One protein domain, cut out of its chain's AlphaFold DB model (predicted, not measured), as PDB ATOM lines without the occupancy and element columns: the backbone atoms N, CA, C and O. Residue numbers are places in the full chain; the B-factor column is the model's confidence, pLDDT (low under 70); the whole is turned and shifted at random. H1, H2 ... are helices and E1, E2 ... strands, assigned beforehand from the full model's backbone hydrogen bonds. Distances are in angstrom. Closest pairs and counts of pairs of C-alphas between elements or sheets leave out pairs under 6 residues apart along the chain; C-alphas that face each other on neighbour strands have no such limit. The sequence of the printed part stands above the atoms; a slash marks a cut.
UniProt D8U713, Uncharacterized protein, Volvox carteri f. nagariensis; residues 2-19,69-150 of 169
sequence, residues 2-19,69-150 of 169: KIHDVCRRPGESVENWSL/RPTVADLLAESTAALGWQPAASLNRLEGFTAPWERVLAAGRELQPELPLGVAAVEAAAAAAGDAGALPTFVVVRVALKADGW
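Overview. This is residues 2 to 19 and 69 to 150 of the 169 residues of an uncharacterized protein of Volvox carteri f. nagariensis (UniProt D8U713). With little regular structure, the model is a small antiparallel sheet, E2 E1 E3, with H1 across one face, H2 packed on it near Ala 106, and long unnamed stretches running beyond. The 100 printed residues hold H1, E1, E2, H2, E3 in that order, mixed, 35 residues in named elements. It is elongated, 52 by 27 by 24 A, and only just loose, close to compact, radius of gyration of the C-alphas 15.4 A.

Along the chain. E1 is residues 102 to 106, 13.9 A; E2, 109 to 111; E3, 138 to 142, 13.2 A, ending at C-alpha (-31.265, 32.129, -26.165). H1, residues 72 to 82, 15.2 A, begins at C-alpha (-21.946, 21.868, -28.393); H2 is 117 to 127, 15.0 A.

Arrangement. Inner strand E1 is antiparallel to E3, N 103 and O 141 2.9 A apart, and forms a hairpin with E2, N 109 and O 106 2.9 A apart. E2, H2, E3 form a split strand-helix-strand unit, E1 between the strands, its crossover right-handed. H1 is on the sheet, height 9.5 A, across the strands; its closest C-alpha to E1 is Val 72 to Val 104, 7.1 A. H2 is on the sheet too; the closest C-alphas of E1 and H2, Ala 106 and Ala 124, are 5.6 A apart. In H1 and H2 every O i to N i+4 pair is within hydrogen-bond range.

Size, cuts and confidence. Residues 20 to 68 are not printed, a 44.0 A gap between C-alphas 19 and 69. The link H1 to E1 is long. pLDDT is under 70 in residues 2 to 19, 127 to 135 and 147 to 150.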
ATOM      1  N   LYS A   2      -8.956  27.938 -31.568       27.81
ATOM      2  CA  LYS A   2      -9.497  29.302 -31.687       27.81
ATOM      3  C   LYS A   2     -10.670  29.298 -32.660       27.81
ATOM      4  O   LYS A   2     -10.474  29.148 -33.862       27.81
ATOM      5  N   ILE A   3     -11.880  29.396 -32.128       35.41
ATOM      6  CA  ILE A   3     -13.099  29.567 -32.914       35.41
ATOM      7  C   ILE A   3     -13.265  31.072 -33.089       35.41
ATOM      8  O   ILE A   3     -13.607  31.766 -32.135       35.41
ATOM      9  N   HIS A   4     -12.947  31.583 -34.276       32.78
ATOM     10  CA  HIS A   4     -13.255  32.967 -34.595       32.78
ATOM     11  C   HIS A   4     -14.616  33.040 -35.272       32.78
ATOM     12  O   HIS A   4     -14.968  32.204 -36.102       32.78
ATOM     13  N   ASP A   5     -15.287  34.135 -34.938       32.84
ATOM     14  CA  ASP A   5     -16.477  34.665 -35.575       32.84
ATOM     15  C   ASP A   5     -17.785  34.031 -35.083       32.84
ATOM     16  O   ASP A   5     -18.224  32.981 -35.528       32.84
ATOM     17  N   VAL A   6     -18.421  34.700 -34.122       37.75
ATOM     18  CA  VAL A   6     -19.822  34.500 -33.741       37.75
ATOM     19  C   VAL A   6     -20.550  35.727 -34.265       37.75
ATOM     20  O   VAL A   6     -20.567  36.770 -33.615       37.75
ATOM     21  N   CYS A   7     -21.134  35.631 -35.458       32.62
ATOM     22  CA  CYS A   7     -21.897  36.733 -36.031       32.62
ATOM     23  C   CYS A   7     -23.291  36.277 -36.471       32.62
ATOM     24  O   CYS A   7     -23.564  36.050 -37.647       32.62
ATOM     25  N   ARG A   8     -24.205  36.177 -35.492       36.22
ATOM     26  CA  ARG A   8     -25.459  36.959 -35.482       36.22
ATOM     27  C   ARG A   8     -26.241  36.779 -34.180       36.22
ATOM     28  O   ARG A   8     -26.875  35.756 -33.983       36.22
ATOM     29  N   ARG A   9     -26.202  37.853 -33.378       39.19
ATOM     30  CA  ARG A   9     -27.032  38.269 -32.227       39.19
ATOM     31  C   ARG A   9     -27.555  37.157 -31.296       39.19
ATOM     32  O   ARG A   9     -28.420  36.392 -31.717       39.19
ATOM     33  N   PRO A  10     -27.255  37.203 -29.985       34.94
ATOM     34  CA  PRO A  10     -28.234  36.733 -29.023       34.94
ATOM     35  C   PRO A  10     -29.424  37.691 -29.077       34.94
ATOM     36  O   PRO A  10     -29.443  38.749 -28.452       34.94
ATOM     37  N   GLY A  11     -30.389  37.374 -29.929       40.28
ATOM     38  CA  GLY A  11     -31.710  37.946 -29.798       40.28
ATOM     39  C   GLY A  11     -32.333  37.281 -28.590       40.28
ATOM     40  O   GLY A  11     -32.687  36.109 -28.676       40.28
ATOM     41  N   GLU A  12     -32.469  38.010 -27.486       37.78
ATOM     42  CA  GLU A  12     -33.556  37.709 -26.566       37.78
ATOM     43  C   GLU A  12     -34.832  37.849 -27.399       37.78
ATOM     44  O   GLU A  12     -35.280  38.953 -27.718       37.78
ATOM     45  N   SER A  13     -35.346  36.715 -27.874       35.69
ATOM     46  CA  SER A  13     -36.674  36.658 -28.467       35.69
ATOM     47  C   SER A  13     -37.650  36.851 -27.319       35.69
ATOM     48  O   SER A  13     -38.079  35.886 -26.688       35.69
ATOM     49  N   VAL A  14     -37.912  38.119 -26.999       39.16
ATOM     50  CA  VAL A  14     -38.966  38.510 -26.073       39.16
ATOM     51  C   VAL A  14     -40.275  38.311 -26.808       39.16
ATOM     52  O   VAL A  14     -40.713  39.140 -27.604       39.16
ATOM     53  N   GLU A  15     -40.887  37.167 -26.562       40.44
ATOM     54  CA  GLU A  15     -42.256  36.948 -26.983       40.44
ATOM     55  C   GLU A  15     -43.184  37.589 -25.948       40.44
ATOM     56  O   GLU A  15     -43.171  37.228 -24.769       40.44
ATOM     57  N   ASN A  16     -43.982  38.558 -26.396       41.69
ATOM     58  CA  ASN A  16     -45.009  39.184 -25.573       41.69
ATOM     59  C   ASN A  16     -46.261  38.306 -25.576       41.69
ATOM     60  O   ASN A  16     -46.983  38.239 -26.569       41.69
ATOM     61  N   TRP A  17     -46.528  37.656 -24.446       38.84
ATOM     62  CA  TRP A  17     -47.728  36.849 -24.236       38.84
ATOM     63  C   TRP A  17     -48.652  37.546 -23.235       38.84
ATOM     64  O   TRP A  17     -48.267  37.800 -22.093       38.84
ATOM     65  N   SER A  18     -49.884  37.858 -23.644       40.31
ATOM     66  CA  SER A  18     -50.923  38.385 -22.757       40.31
ATOM     67  C   SER A  18     -51.797  37.234 -22.237       40.31
ATOM     68  O   SER A  18     -52.338  36.442 -23.000       40.31
ATOM     69  N   LEU A  19     -51.958  37.134 -20.913       41.19
ATOM     70  CA  LEU A  19     -52.626  36.009 -20.228       41.19
ATOM     71  C   LEU A  19     -54.141  35.860 -20.504       41.19
ATOM     72  O   LEU A  19     -54.750  34.922 -19.999       41.19
ATOM     73  N   ARG A  69     -13.773  15.280 -25.469       72.88
ATOM     74  CA  ARG A  69     -13.831  16.173 -26.622       72.88
ATOM     75  C   ARG A  69     -14.913  17.224 -26.353       72.88
ATOM     76  O   ARG A  69     -16.019  16.805 -26.019       72.88
ATOM     77  N   PRO A  70     -14.635  18.528 -26.514       83.88
ATOM     78  CA  PRO A  70     -15.618  19.551 -26.202       83.88
ATOM     79  C   PRO A  70     -16.806  19.440 -27.165       83.88
ATOM     80  O   PRO A  70     -16.649  19.211 -28.374       83.88
ATOM     81  N   THR A  71     -17.994  19.544 -26.597       89.56
ATOM     82  CA  THR A  71     -19.295  19.364 -27.236       89.56
ATOM     83  C   THR A  71     -19.993  20.702 -27.451       89.56
ATOM     84  O   THR A  71     -19.569  21.745 -26.951       89.56
ATOM     85  N   VAL A  72     -21.084  20.693 -28.215       89.00
ATOM     86  CA  VAL A  72     -21.946  21.868 -28.393       89.00
ATOM     87  C   VAL A  72     -22.539  22.337 -27.057       89.00
ATOM     88  O   VAL A  72     -22.695  23.539 -26.853       89.00
ATOM     89  N   ALA A  73     -22.818  21.420 -26.125       87.88
ATOM     90  CA  ALA A  73     -23.247  21.763 -24.770       87.88
ATOM     91  C   ALA A  73     -22.177  22.558 -23.998       87.88
ATOM     92  O   ALA A  73     -22.512  23.528 -23.320       87.88
ATOM     93  N   ASP A  74     -20.897  22.205 -24.156       85.50
ATOM     94  CA  ASP A  74     -19.789  22.941 -23.533       85.50
ATOM     95  C   ASP A  74     -19.676  24.358 -24.114       85.50
ATOM     96  O   ASP A  74     -19.520  25.325 -23.373       85.50
ATOM     97  N   LEU A  75     -19.858  24.510 -25.434       86.19
ATOM     98  CA  LEU A  75     -19.921  25.829 -26.075       86.19
ATOM     99  C   LEU A  75     -21.069  26.686 -25.518       86.19
ATOM    100  O   LEU A  75     -20.873  27.878 -25.279       86.19
ATOM    101  N   LEU A  76     -22.255  26.105 -25.303       85.81
ATOM    102  CA  LEU A  76     -23.392  26.808 -24.696       85.81
ATOM    103  C   LEU A  76     -23.090  27.263 -23.268       85.81
ATOM    104  O   LEU A  76     -23.389  28.407 -22.919       85.81
ATOM    105  N   ALA A  77     -22.495  26.388 -22.459       83.62
ATOM    106  CA  ALA A  77     -22.150  26.686 -21.075       83.62
ATOM    107  C   ALA A  77     -21.123  27.827 -20.985       83.62
ATOM    108  O   ALA A  77     -21.353  28.802 -20.268       83.62
ATOM    109  N   GLU A  78     -20.049  27.757 -21.774       83.25
ATOM    110  CA  GLU A  78     -19.022  28.803 -21.823       83.25
ATOM    111  C   GLU A  78     -19.576  30.125 -22.366       83.25
ATOM    112  O   GLU A  78     -19.306  31.190 -21.814       83.25
ATOM    113  N   SER A  79     -20.430  30.074 -23.392       83.12
ATOM    114  CA  SER A  79     -21.084  31.276 -23.930       83.12
ATOM    115  C   SER A  79     -21.991  31.940 -22.894       83.12
ATOM    116  O   SER A  79     -21.983  33.159 -22.750       83.12
ATOM    117  N   THR A  80     -22.746  31.141 -22.138       81.19
ATOM    118  CA  THR A  80     -23.619  31.613 -21.052       81.19
ATOM    119  C   THR A  80     -22.804  32.299 -19.957       81.19
ATOM    120  O   THR A  80     -23.179  33.382 -19.503       81.19
ATOM    121  N   ALA A  81     -21.670  31.708 -19.565       79.12
ATOM    122  CA  ALA A  81     -20.767  32.276 -18.570       79.12
ATOM    123  C   ALA A  81     -20.117  33.581 -19.061       79.12
ATOM    124  O   ALA A  81     -20.144  34.584 -18.346       79.12
ATOM    125  N   ALA A  82     -19.603  33.598 -20.294       77.88
ATOM    126  CA  ALA A  82     -18.957  34.766 -20.888       77.88
ATOM    127  C   ALA A  82     -19.919  35.949 -21.077       77.88
ATOM    128  O   ALA A  82     -19.531  37.104 -20.913       77.88
ATOM    129  N   LEU A  83     -21.186  35.666 -21.393       80.00
ATOM    130  CA  LEU A  83     -22.229  36.676 -21.581       80.00
ATOM    131  C   LEU A  83     -22.934  37.074 -20.277       80.00
ATOM    132  O   LEU A  83     -23.794  37.955 -20.294       80.00
ATOM    133  N   GLY A  84     -22.591  36.441 -19.150       80.06
ATOM    134  CA  GLY A  84     -23.210  36.715 -17.854       80.06
ATOM    135  C   GLY A  84     -24.707  36.399 -17.823       80.06
ATOM    136  O   GLY A  84     -25.467  37.058 -17.111       80.06
ATOM    137  N   TRP A  85     -25.160  35.433 -18.621       82.56
ATOM    138  CA  TRP A  85     -26.566  35.067 -18.648       82.56
ATOM    139  C   TRP A  85     -26.964  34.272 -17.405       82.56
ATOM    140  O   TRP A  85     -26.230  33.420 -16.910       82.56
ATOM    141  N   GLN A  86     -28.183  34.515 -16.922       81.00
ATOM    142  CA  GLN A  86     -28.775  33.720 -15.845       81.00
ATOM    143  C   GLN A  86     -28.906  32.238 -16.256       81.00
ATOM    144  O   GLN A  86     -28.972  31.947 -17.444       81.00
ATOM    145  N   PRO A  87     -28.988  31.259 -15.350       83.75
ATOM    146  CA  PRO A  87     -29.203  29.865 -15.746       83.75
ATOM    147  C   PRO A  87     -30.501  29.679 -16.554       83.75
ATOM    148  O   PRO A  87     -31.522  30.277 -16.227       83.75
ATOM    149  N   ALA A  88     -30.521  28.831 -17.587       84.88
ATOM    150  CA  ALA A  88     -31.749  28.571 -18.358       84.88
ATOM    151  C   ALA A  88     -32.908  28.057 -17.474       84.88
ATOM    152  O   ALA A  88     -34.073  28.363 -17.713       84.88
ATOM    153  N   ALA A  89     -32.581  27.325 -16.404       85.25
ATOM    154  CA  ALA A  89     -33.543  26.842 -15.416       85.25
ATOM    155  C   ALA A  89     -34.206  27.958 -14.582       85.25
ATOM    156  O   ALA A  89     -35.242  27.706 -13.975       85.25
ATOM    157  N   SER A  90     -33.636  29.169 -14.542       84.81
ATOM    158  CA  SER A  90     -34.233  30.318 -13.845       84.81
ATOM    159  C   SER A  90     -35.149  31.158 -14.738       84.81
ATOM    160  O   SER A  90     -35.717  32.139 -14.262       84.81
ATOM    161  N   LEU A  91     -35.287  30.815 -16.023       83.25
ATOM    162  CA  LEU A  91     -36.161  31.530 -16.947       83.25
ATOM    163  C   LEU A  91     -37.632  31.164 -16.730       83.25
ATOM    164  O   LEU A  91     -37.982  30.004 -16.500       83.25
ATOM    165  N   ASN A  92     -38.504  32.161 -16.875       81.75
ATOM    166  CA  ASN A  92     -39.948  31.963 -16.816       81.75
ATOM    167  C   ASN A  92     -40.416  31.092 -17.980       81.75
ATOM    168  O   ASN A  92     -40.198  31.455 -19.130       81.75
ATOM    169  N   ARG A  93     -41.119  29.993 -17.688       82.62
ATOM    170  CA  ARG A  93     -41.716  29.107 -18.694       82.62
ATOM    171  C   ARG A  93     -43.230  29.264 -18.698       82.62
ATOM    172  O   ARG A  93     -43.861  29.081 -17.662       82.62
ATOM    173  N   LEU A  94     -43.807  29.567 -19.858       78.69
ATOM    174  CA  LEU A  94     -45.259  29.556 -20.022       78.69
ATOM    175  C   LEU A  94     -45.783  28.123 -20.134       78.69
ATOM    176  O   LEU A  94     -45.097  27.223 -20.630       78.69
ATOM    177  N   GLU A  95     -47.021  27.924 -19.688       77.88
ATOM    178  CA  GLU A  95     -47.736  26.664 -19.876       77.88
ATOM    179  C   GLU A  95     -47.848  26.350 -21.378       77.88
ATOM    180  O   GLU A  95     -48.253  27.193 -22.174       77.88
ATOM    181  N   GLY A  96     -47.430  25.147 -21.781       79.00
ATOM    182  CA  GLY A  96     -47.418  24.719 -23.186       79.00
ATOM    183  C   GLY A  96     -46.144  25.052 -23.976       79.00
ATOM    184  O   GLY A  96     -45.965  24.516 -25.068       79.00
ATOM    185  N   PHE A  97     -45.212  25.851 -23.441       81.12
ATOM    186  CA  PHE A  97     -43.924  26.091 -24.102       81.12
ATOM    187  C   PHE A  97     -43.009  24.861 -23.982       81.12
ATOM    188  O   PHE A  97     -42.532  24.530 -22.894       81.12
ATOM    189  N   THR A  98     -42.727  24.172 -25.090       85.00
ATOM    190  CA  THR A  98     -41.941  22.917 -25.111       85.00
ATOM    191  C   THR A  98     -40.548  23.056 -25.723       85.00
ATOM    192  O   THR A  98     -39.703  22.192 -25.495       85.00
ATOM    193  N   ALA A  99     -40.281  24.147 -26.441       82.19
ATOM    194  CA  ALA A  99     -38.989  24.407 -27.063       82.19
ATOM    195  C   ALA A  99     -37.849  24.543 -26.028       82.19
ATOM    196  O   ALA A  99     -38.090  24.952 -24.887       82.19
ATOM    197  N   PRO A 100     -36.599  24.207 -26.400       86.25
ATOM    198  CA  PRO A 100     -35.442  24.488 -25.561       86.25
ATOM    199  C   PRO A 100     -35.177  25.995 -25.486       86.25
ATOM    200  O   PRO A 100     -35.379  26.722 -26.463       86.25
ATOM    201  N   TRP A 101     -34.697  26.434 -24.321       85.62
ATOM    202  CA  TRP A 101     -34.322  27.824 -24.057       85.62
ATOM    203  C   TRP A 101     -33.123  28.279 -24.874       85.62
ATOM    204  O   TRP A 101     -33.063  29.429 -25.292       85.62
ATOM    205  N   GLU A 102     -32.171  27.379 -25.088       88.94
ATOM    206  CA  GLU A 102     -30.874  27.683 -25.675       88.94
ATOM    207  C   GLU A 102     -30.579  26.704 -26.805       88.94
ATOM    208  O   GLU A 102     -30.904  25.518 -26.712       88.94
ATOM    209  N   ARG A 103     -29.997  27.212 -27.893       88.62
ATOM    210  CA  ARG A 103     -29.657  26.439 -29.092       88.62
ATOM    211  C   ARG A 103     -28.376  26.976 -29.710       88.62
ATOM    212  O   ARG A 103     -28.087  28.167 -29.606       88.62
ATOM    213  N   VAL A 104     -27.651  26.115 -30.415       87.06
ATOM    214  CA  VAL A 104     -26.498  26.518 -31.230       87.06
ATOM    215  C   VAL A 104     -26.800  26.252 -32.686       87.06
ATOM    216  O   VAL A 104     -27.268  25.171 -33.039       87.06
ATOM    217  N   LEU A 105     -26.506  27.230 -33.533       85.25
ATOM    218  CA  LEU A 105     -26.593  27.110 -34.976       85.25
ATOM    219  C   LEU A 105     -25.197  27.184 -35.597       85.25
ATOM    220  O   LEU A 105     -24.364  27.979 -35.166       85.25
ATOM    221  N   ALA A 106     -24.968  26.421 -36.660       82.88
ATOM    222  CA  ALA A 106     -23.831  26.601 -37.558       82.88
ATOM    223  C   ALA A 106     -24.314  26.541 -39.009       82.88
ATOM    224  O   ALA A 106     -25.136  25.693 -39.355       82.88
ATOM    225  N   ALA A 107     -23.873  27.486 -39.846       79.00
ATOM    226  CA  ALA A 107     -24.354  27.637 -41.227       79.00
ATOM    227  C   ALA A 107     -25.902  27.607 -41.351       79.00
ATOM    228  O   ALA A 107     -26.464  27.027 -42.280       79.00
ATOM    229  N   GLY A 108     -26.605  28.199 -40.375       80.00
ATOM    230  CA  GLY A 108     -28.073  28.252 -40.330       80.00
ATOM    231  C   GLY A 108     -28.773  26.954 -39.903       80.00
ATOM    232  O   GLY A 108     -29.995  26.878 -40.004       80.00
ATOM    233  N   ARG A 109     -28.041  25.939 -39.430       82.88
ATOM    234  CA  ARG A 109     -28.592  24.652 -38.972       82.88
ATOM    235  C   ARG A 109     -28.395  24.462 -37.478       82.88
ATOM    236  O   ARG A 109     -27.311  24.732 -36.972       82.88
ATOM    237  N   GLU A 110     -29.431  23.978 -36.797       87.31
ATOM    238  CA  GLU A 110     -29.384  23.658 -35.368       87.31
ATOM    239  C   GLU A 110     -28.519  22.424 -35.102       87.31
ATOM    240  O   GLU A 110     -28.645  21.403 -35.780       87.31
ATOM    241  N   LEU A 111     -27.630  22.543 -34.119       89.12
ATOM    242  CA  LEU A 111     -26.717  21.490 -33.701       89.12
ATOM    243  C   LEU A 111     -27.233  20.782 -32.448       89.12
ATOM    244  O   LEU A 111     -27.758  21.409 -31.530       89.12
ATOM    245  N   GLN A 112     -27.025  19.468 -32.397       91.38
ATOM    246  CA  GLN A 112     -27.329  18.661 -31.217       91.38
ATOM    247  C   GLN A 112     -26.321  18.954 -30.090       91.38
ATOM    248  O   GLN A 112     -25.125  19.010 -30.378       91.38
ATOM    249  N   PRO A 113     -26.747  19.070 -28.817       89.94
ATOM    250  CA  PRO A 113     -25.853  19.378 -27.691       89.94
ATOM    251  C   PRO A 113     -24.700  18.379 -27.516       89.94
ATOM    252  O   PRO A 113     -23.583  18.770 -27.190       89.94
ATOM    253  N   GLU A 114     -24.961  17.100 -27.795       91.19
ATOM    254  CA  GLU A 114     -24.011  15.985 -27.677       91.19
ATOM    255  C   GLU A 114     -22.937  15.991 -28.788       91.19
ATOM    256  O   GLU A 114     -21.959  15.242 -28.731       91.19
ATOM    257  N   LEU A 115     -23.139  16.781 -29.853       88.12
ATOM    258  CA  LEU A 115     -22.271  16.772 -31.025       88.12
ATOM    259  C   LEU A 115     -20.894  17.341 -30.650       88.12
ATOM    260  O   LEU A 115     -20.811  18.450 -30.118       88.12
ATOM    261  N   PRO A 116     -19.788  16.643 -30.957       89.50
ATOM    262  CA  PRO A 116     -18.472  17.201 -30.702       89.50
ATOM    263  C   PRO A 116     -18.177  18.387 -31.626       89.50
ATOM    264  O   PRO A 116     -18.357  18.292 -32.844       89.50
ATOM    265  N   LEU A 117     -17.633  19.475 -31.076       83.50
ATOM    266  CA  LEU A 117     -17.409  20.733 -31.804       83.50
ATOM    267  C   LEU A 117     -16.503  20.580 -33.024       83.50
ATOM    268  O   LEU A 117     -16.716  21.240 -34.034       83.50
ATOM    269  N   GLY A 118     -15.520  19.678 -32.966       81.62
ATOM    270  CA  GLY A 118     -14.655  19.395 -34.113       81.62
ATOM    271  C   GLY A 118     -15.408  18.805 -35.312       81.62
ATOM    272  O   GLY A 118     -15.037  19.073 -36.447       81.62
ATOM    273  N   VAL A 119     -16.476  18.032 -35.078       83.38
ATOM    274  CA  VAL A 119     -17.338  17.504 -36.151       83.38
ATOM    275  C   VAL A 119     -18.244  18.615 -36.673       83.38
ATOM    276  O   VAL A 119     -18.291  18.846 -37.878       83.38
ATOM    277  N   ALA A 120     -18.871  19.365 -35.763       82.44
ATOM    278  CA  ALA A 120     -19.724  20.498 -36.109       82.44
ATOM    279  C   ALA A 120     -18.990  21.554 -36.956       82.44
ATOM    280  O   ALA A 120     -19.540  22.073 -37.921       82.44
ATOM    281  N   ALA A 121     -17.724  21.833 -36.631       79.25
ATOM    282  CA  ALA A 121     -16.865  22.753 -37.367       79.25
ATOM    283  C   ALA A 121     -16.610  22.302 -38.813       79.25
ATOM    284  O   ALA A 121     -16.686  23.114 -39.732       79.25
ATOM    285  N   VAL A 122     -16.327  21.012 -39.021       79.06
ATOM    286  CA  VAL A 122     -16.085  20.452 -40.359       79.06
ATOM    287  C   VAL A 122     -17.361  20.482 -41.196       79.06
ATOM    288  O   VAL A 122     -17.321  20.873 -42.359       79.06
ATOM    289  N   GLU A 123     -18.501  20.117 -40.608       78.75
ATOM    290  CA  GLU A 123     -19.795  20.163 -41.295       78.75
ATOM    291  C   GLU A 123     -20.210  21.597 -41.648       78.75
ATOM    292  O   GLU A 123     -20.701  21.844 -42.752       78.75
ATOM    293  N   ALA A 124     -19.960  22.555 -40.752       72.62
ATOM    294  CA  ALA A 124     -20.211  23.972 -40.996       72.62
ATOM    295  C   ALA A 124     -19.326  24.526 -42.121       72.62
ATOM    296  O   ALA A 124     -19.831  25.206 -43.014       72.62
ATOM    297  N   ALA A 125     -18.033  24.188 -42.120       70.88
ATOM    298  CA  ALA A 125     -17.099  24.579 -43.173       70.88
ATOM    299  C   ALA A 125     -17.474  23.963 -44.531       70.88
ATOM    300  O   ALA A 125     -17.419  24.640 -45.553       70.88
ATOM    301  N   ALA A 126     -17.922  22.704 -44.553       71.00
ATOM    302  CA  ALA A 126     -18.399  22.052 -45.772       71.00
ATOM    303  C   ALA A 126     -19.695  22.681 -46.318       71.00
ATOM    304  O   ALA A 126     -19.908  22.707 -47.530       71.00
ATOM    305  N   ALA A 127     -20.566  23.185 -45.439       68.56
ATOM    306  CA  ALA A 127     -21.796  23.876 -45.822       68.56
ATOM    307  C   ALA A 127     -21.550  25.323 -46.290       68.56
ATOM    308  O   ALA A 127     -22.302  25.835 -47.123       68.56
ATOM    309  N   ALA A 128     -20.501  25.978 -45.787       64.06
ATOM    310  CA  ALA A 128     -20.056  27.295 -46.226       64.06
ATOM    311  C   ALA A 128     -19.280  27.177 -47.549       64.06
ATOM    312  O   ALA A 128     -18.052  27.193 -47.596       64.06
ATOM    313  N   ALA A 129     -20.011  27.033 -48.655       56.19
ATOM    314  CA  ALA A 129     -19.446  27.032 -49.998       56.19
ATOM    315  C   ALA A 129     -18.812  28.400 -50.319       56.19
ATOM    316  O   ALA A 129     -19.477  29.272 -50.874       56.19
ATOM    317  N   GLY A 130     -17.541  28.621 -49.967       53.34
ATOM    318  CA  GLY A 130     -16.862  29.840 -50.407       53.34
ATOM    319  C   GLY A 130     -15.498  30.179 -49.824       53.34
ATOM    320  O   GLY A 130     -14.777  30.909 -50.494       53.34
ATOM    321  N   ASP A 131     -15.106  29.677 -48.648       52.75
ATOM    322  CA  ASP A 131     -13.867  30.167 -48.028       52.75
ATOM    323  C   ASP A 131     -13.107  29.076 -47.263       52.75
ATOM    324  O   ASP A 131     -13.393  28.759 -46.110       52.75
ATOM    325  N   ALA A 132     -12.121  28.470 -47.929       49.56
ATOM    326  CA  ALA A 132     -11.335  27.342 -47.418       49.56
ATOM    327  C   ALA A 132     -10.367  27.708 -46.268       49.56
ATOM    328  O   ALA A 132      -9.581  26.862 -45.842       49.56
ATOM    329  N   GLY A 133     -10.405  28.950 -45.776       53.81
ATOM    330  CA  GLY A 133      -9.613  29.426 -44.640       53.81
ATOM    331  C   GLY A 133     -10.421  30.109 -43.535       53.81
ATOM    332  O   GLY A 133      -9.830  30.497 -42.526       53.81
ATOM    333  N   ALA A 134     -11.741  30.257 -43.694       60.19
ATOM    334  CA  ALA A 134     -12.579  30.877 -42.677       60.19
ATOM    335  C   ALA A 134     -12.769  29.932 -41.486       60.19
ATOM    336  O   ALA A 134     -13.002  28.729 -41.634       60.19
ATOM    337  N   LEU A 135     -12.659  30.486 -40.282       64.50
ATOM    338  CA  LEU A 135     -12.925  29.736 -39.066       64.50
ATOM    339  C   LEU A 135     -14.432  29.482 -38.916       64.50
ATOM    340  O   LEU A 135     -15.244  30.290 -39.367       64.50
ATOM    341  N   PRO A 136     -14.823  28.338 -38.331       70.06
ATOM    342  CA  PRO A 136     -16.223  27.953 -38.239       70.06
ATOM    343  C   PRO A 136     -16.991  28.919 -37.334       70.06
ATOM    344  O   PRO A 136     -16.705  29.021 -36.143       70.06
ATOM    345  N   THR A 137     -18.006  29.573 -37.897       74.50
ATOM    346  CA  THR A 137     -18.899  30.463 -37.151       74.50
ATOM    347  C   THR A 137     -20.034  29.690 -36.499       74.50
ATOM    348  O   THR A 137     -20.808  29.004 -37.174       74.50
ATOM    349  N   PHE A 138     -20.184  29.872 -35.189       80.94
ATOM    350  CA  PHE A 138     -21.322  29.369 -34.424       80.94
ATOM    351  C   PHE A 138     -22.200  30.528 -33.961       80.94
ATOM    352  O   PHE A 138     -21.723  31.631 -33.714       80.94
ATOM    353  N   VAL A 139     -23.498  30.283 -33.834       82.06
ATOM    354  CA  VAL A 139     -24.466  31.250 -33.319       82.06
ATOM    355  C   VAL A 139     -25.172  30.633 -32.130       82.06
ATOM    356  O   VAL A 139     -25.871  29.635 -32.274       82.06
ATOM    357  N   VAL A 140     -25.004  31.240 -30.959       84.88
ATOM    358  CA  VAL A 140     -25.724  30.848 -29.749       84.88
ATOM    359  C   VAL A 140     -26.991  31.683 -29.636       84.88
ATOM    360  O   VAL A 140     -26.942  32.913 -29.596       84.88
ATOM    361  N   VAL A 141     -28.129  31.002 -29.592       85.19
ATOM    362  CA  VAL A 141     -29.454  31.603 -29.467       85.19
ATOM    363  C   VAL A 141     -30.006  31.272 -28.096       85.19
ATOM    364  O   VAL A 141     -30.000  30.110 -27.691       85.19
ATOM    365  N   ARG A 142     -30.540  32.287 -27.417       84.69
ATOM    366  CA  ARG A 142     -31.265  32.129 -26.165       84.69
ATOM    367  C   ARG A 142     -32.615  32.824 -26.242       84.69
ATOM    368  O   ARG A 142     -32.696  34.020 -26.496       84.69
ATOM    369  N   VAL A 143     -33.671  32.070 -25.981       83.81
ATOM    370  CA  VAL A 143     -35.032  32.577 -25.829       83.81
ATOM    371  C   VAL A 143     -35.246  32.901 -24.354       83.81
ATOM    372  O   VAL A 143     -34.903  32.098 -23.490       83.81
ATOM    373  N   ALA A 144     -35.814  34.064 -24.050       80.00
ATOM    374  CA  ALA A 144     -36.282  34.378 -22.708       80.00
ATOM    375  C   ALA A 144     -37.642  35.062 -22.811       80.00
ATOM    376  O   ALA A 144     -37.831  35.999 -23.583       80.00
ATOM    377  N   LEU A 145     -38.603  34.560 -22.039       77.19
ATOM    378  CA  LEU A 145     -39.938  35.136 -21.996       77.19
ATOM    379  C   LEU A 145     -39.931  36.272 -20.982       77.19
ATOM    380  O   LEU A 145     -39.732  36.060 -19.781       77.19
ATOM    381  N   LYS A 146     -40.173  37.482 -21.473       71.94
ATOM    382  CA  LYS A 146     -40.372  38.661 -20.643       71.94
ATOM    383  C   LYS A 146     -41.852  39.013 -20.682       71.94
ATOM    384  O   LYS A 146     -42.427  39.218 -21.745       71.94
ATOM    385  N   ALA A 147     -42.468  39.084 -19.509       63.06
ATOM    386  CA  ALA A 147     -43.802  39.645 -19.383       63.06
ATOM    387  C   ALA A 147     -43.692  41.164 -19.555       63.06
ATOM    388  O   ALA A 147     -43.298  41.865 -18.623       63.06
ATOM    389  N   ASP A 148     -43.973  41.667 -20.754       52.28
ATOM    390  CA  ASP A 148     -44.027  43.104 -21.005       52.28
ATOM    391  C   ASP A 148     -45.466  43.609 -20.841       52.28
ATOM    392  O   ASP A 148     -46.409  43.069 -21.418       52.28
ATOM    393  N   GLY A 149     -45.627  44.646 -20.017       49.88
ATOM    394  CA  GLY A 149     -46.887  45.358 -19.822       49.88
ATOM    395  C   GLY A 149     -47.949  44.628 -18.994       49.88
ATOM    396  O   GLY A 149     -48.760  43.863 -19.505       49.88
ATOM    397  N   TRP A 150     -48.069  44.995 -17.717       46.69
ATOM    398  CA  TRP A 150     -49.382  45.044 -17.070       46.69
ATOM    399  C   TRP A 150     -49.810  46.507 -17.088       46.69
ATOM    400  O   TRP A 150     -49.380  47.290 -16.241       46.69
TER     401      TRP A 150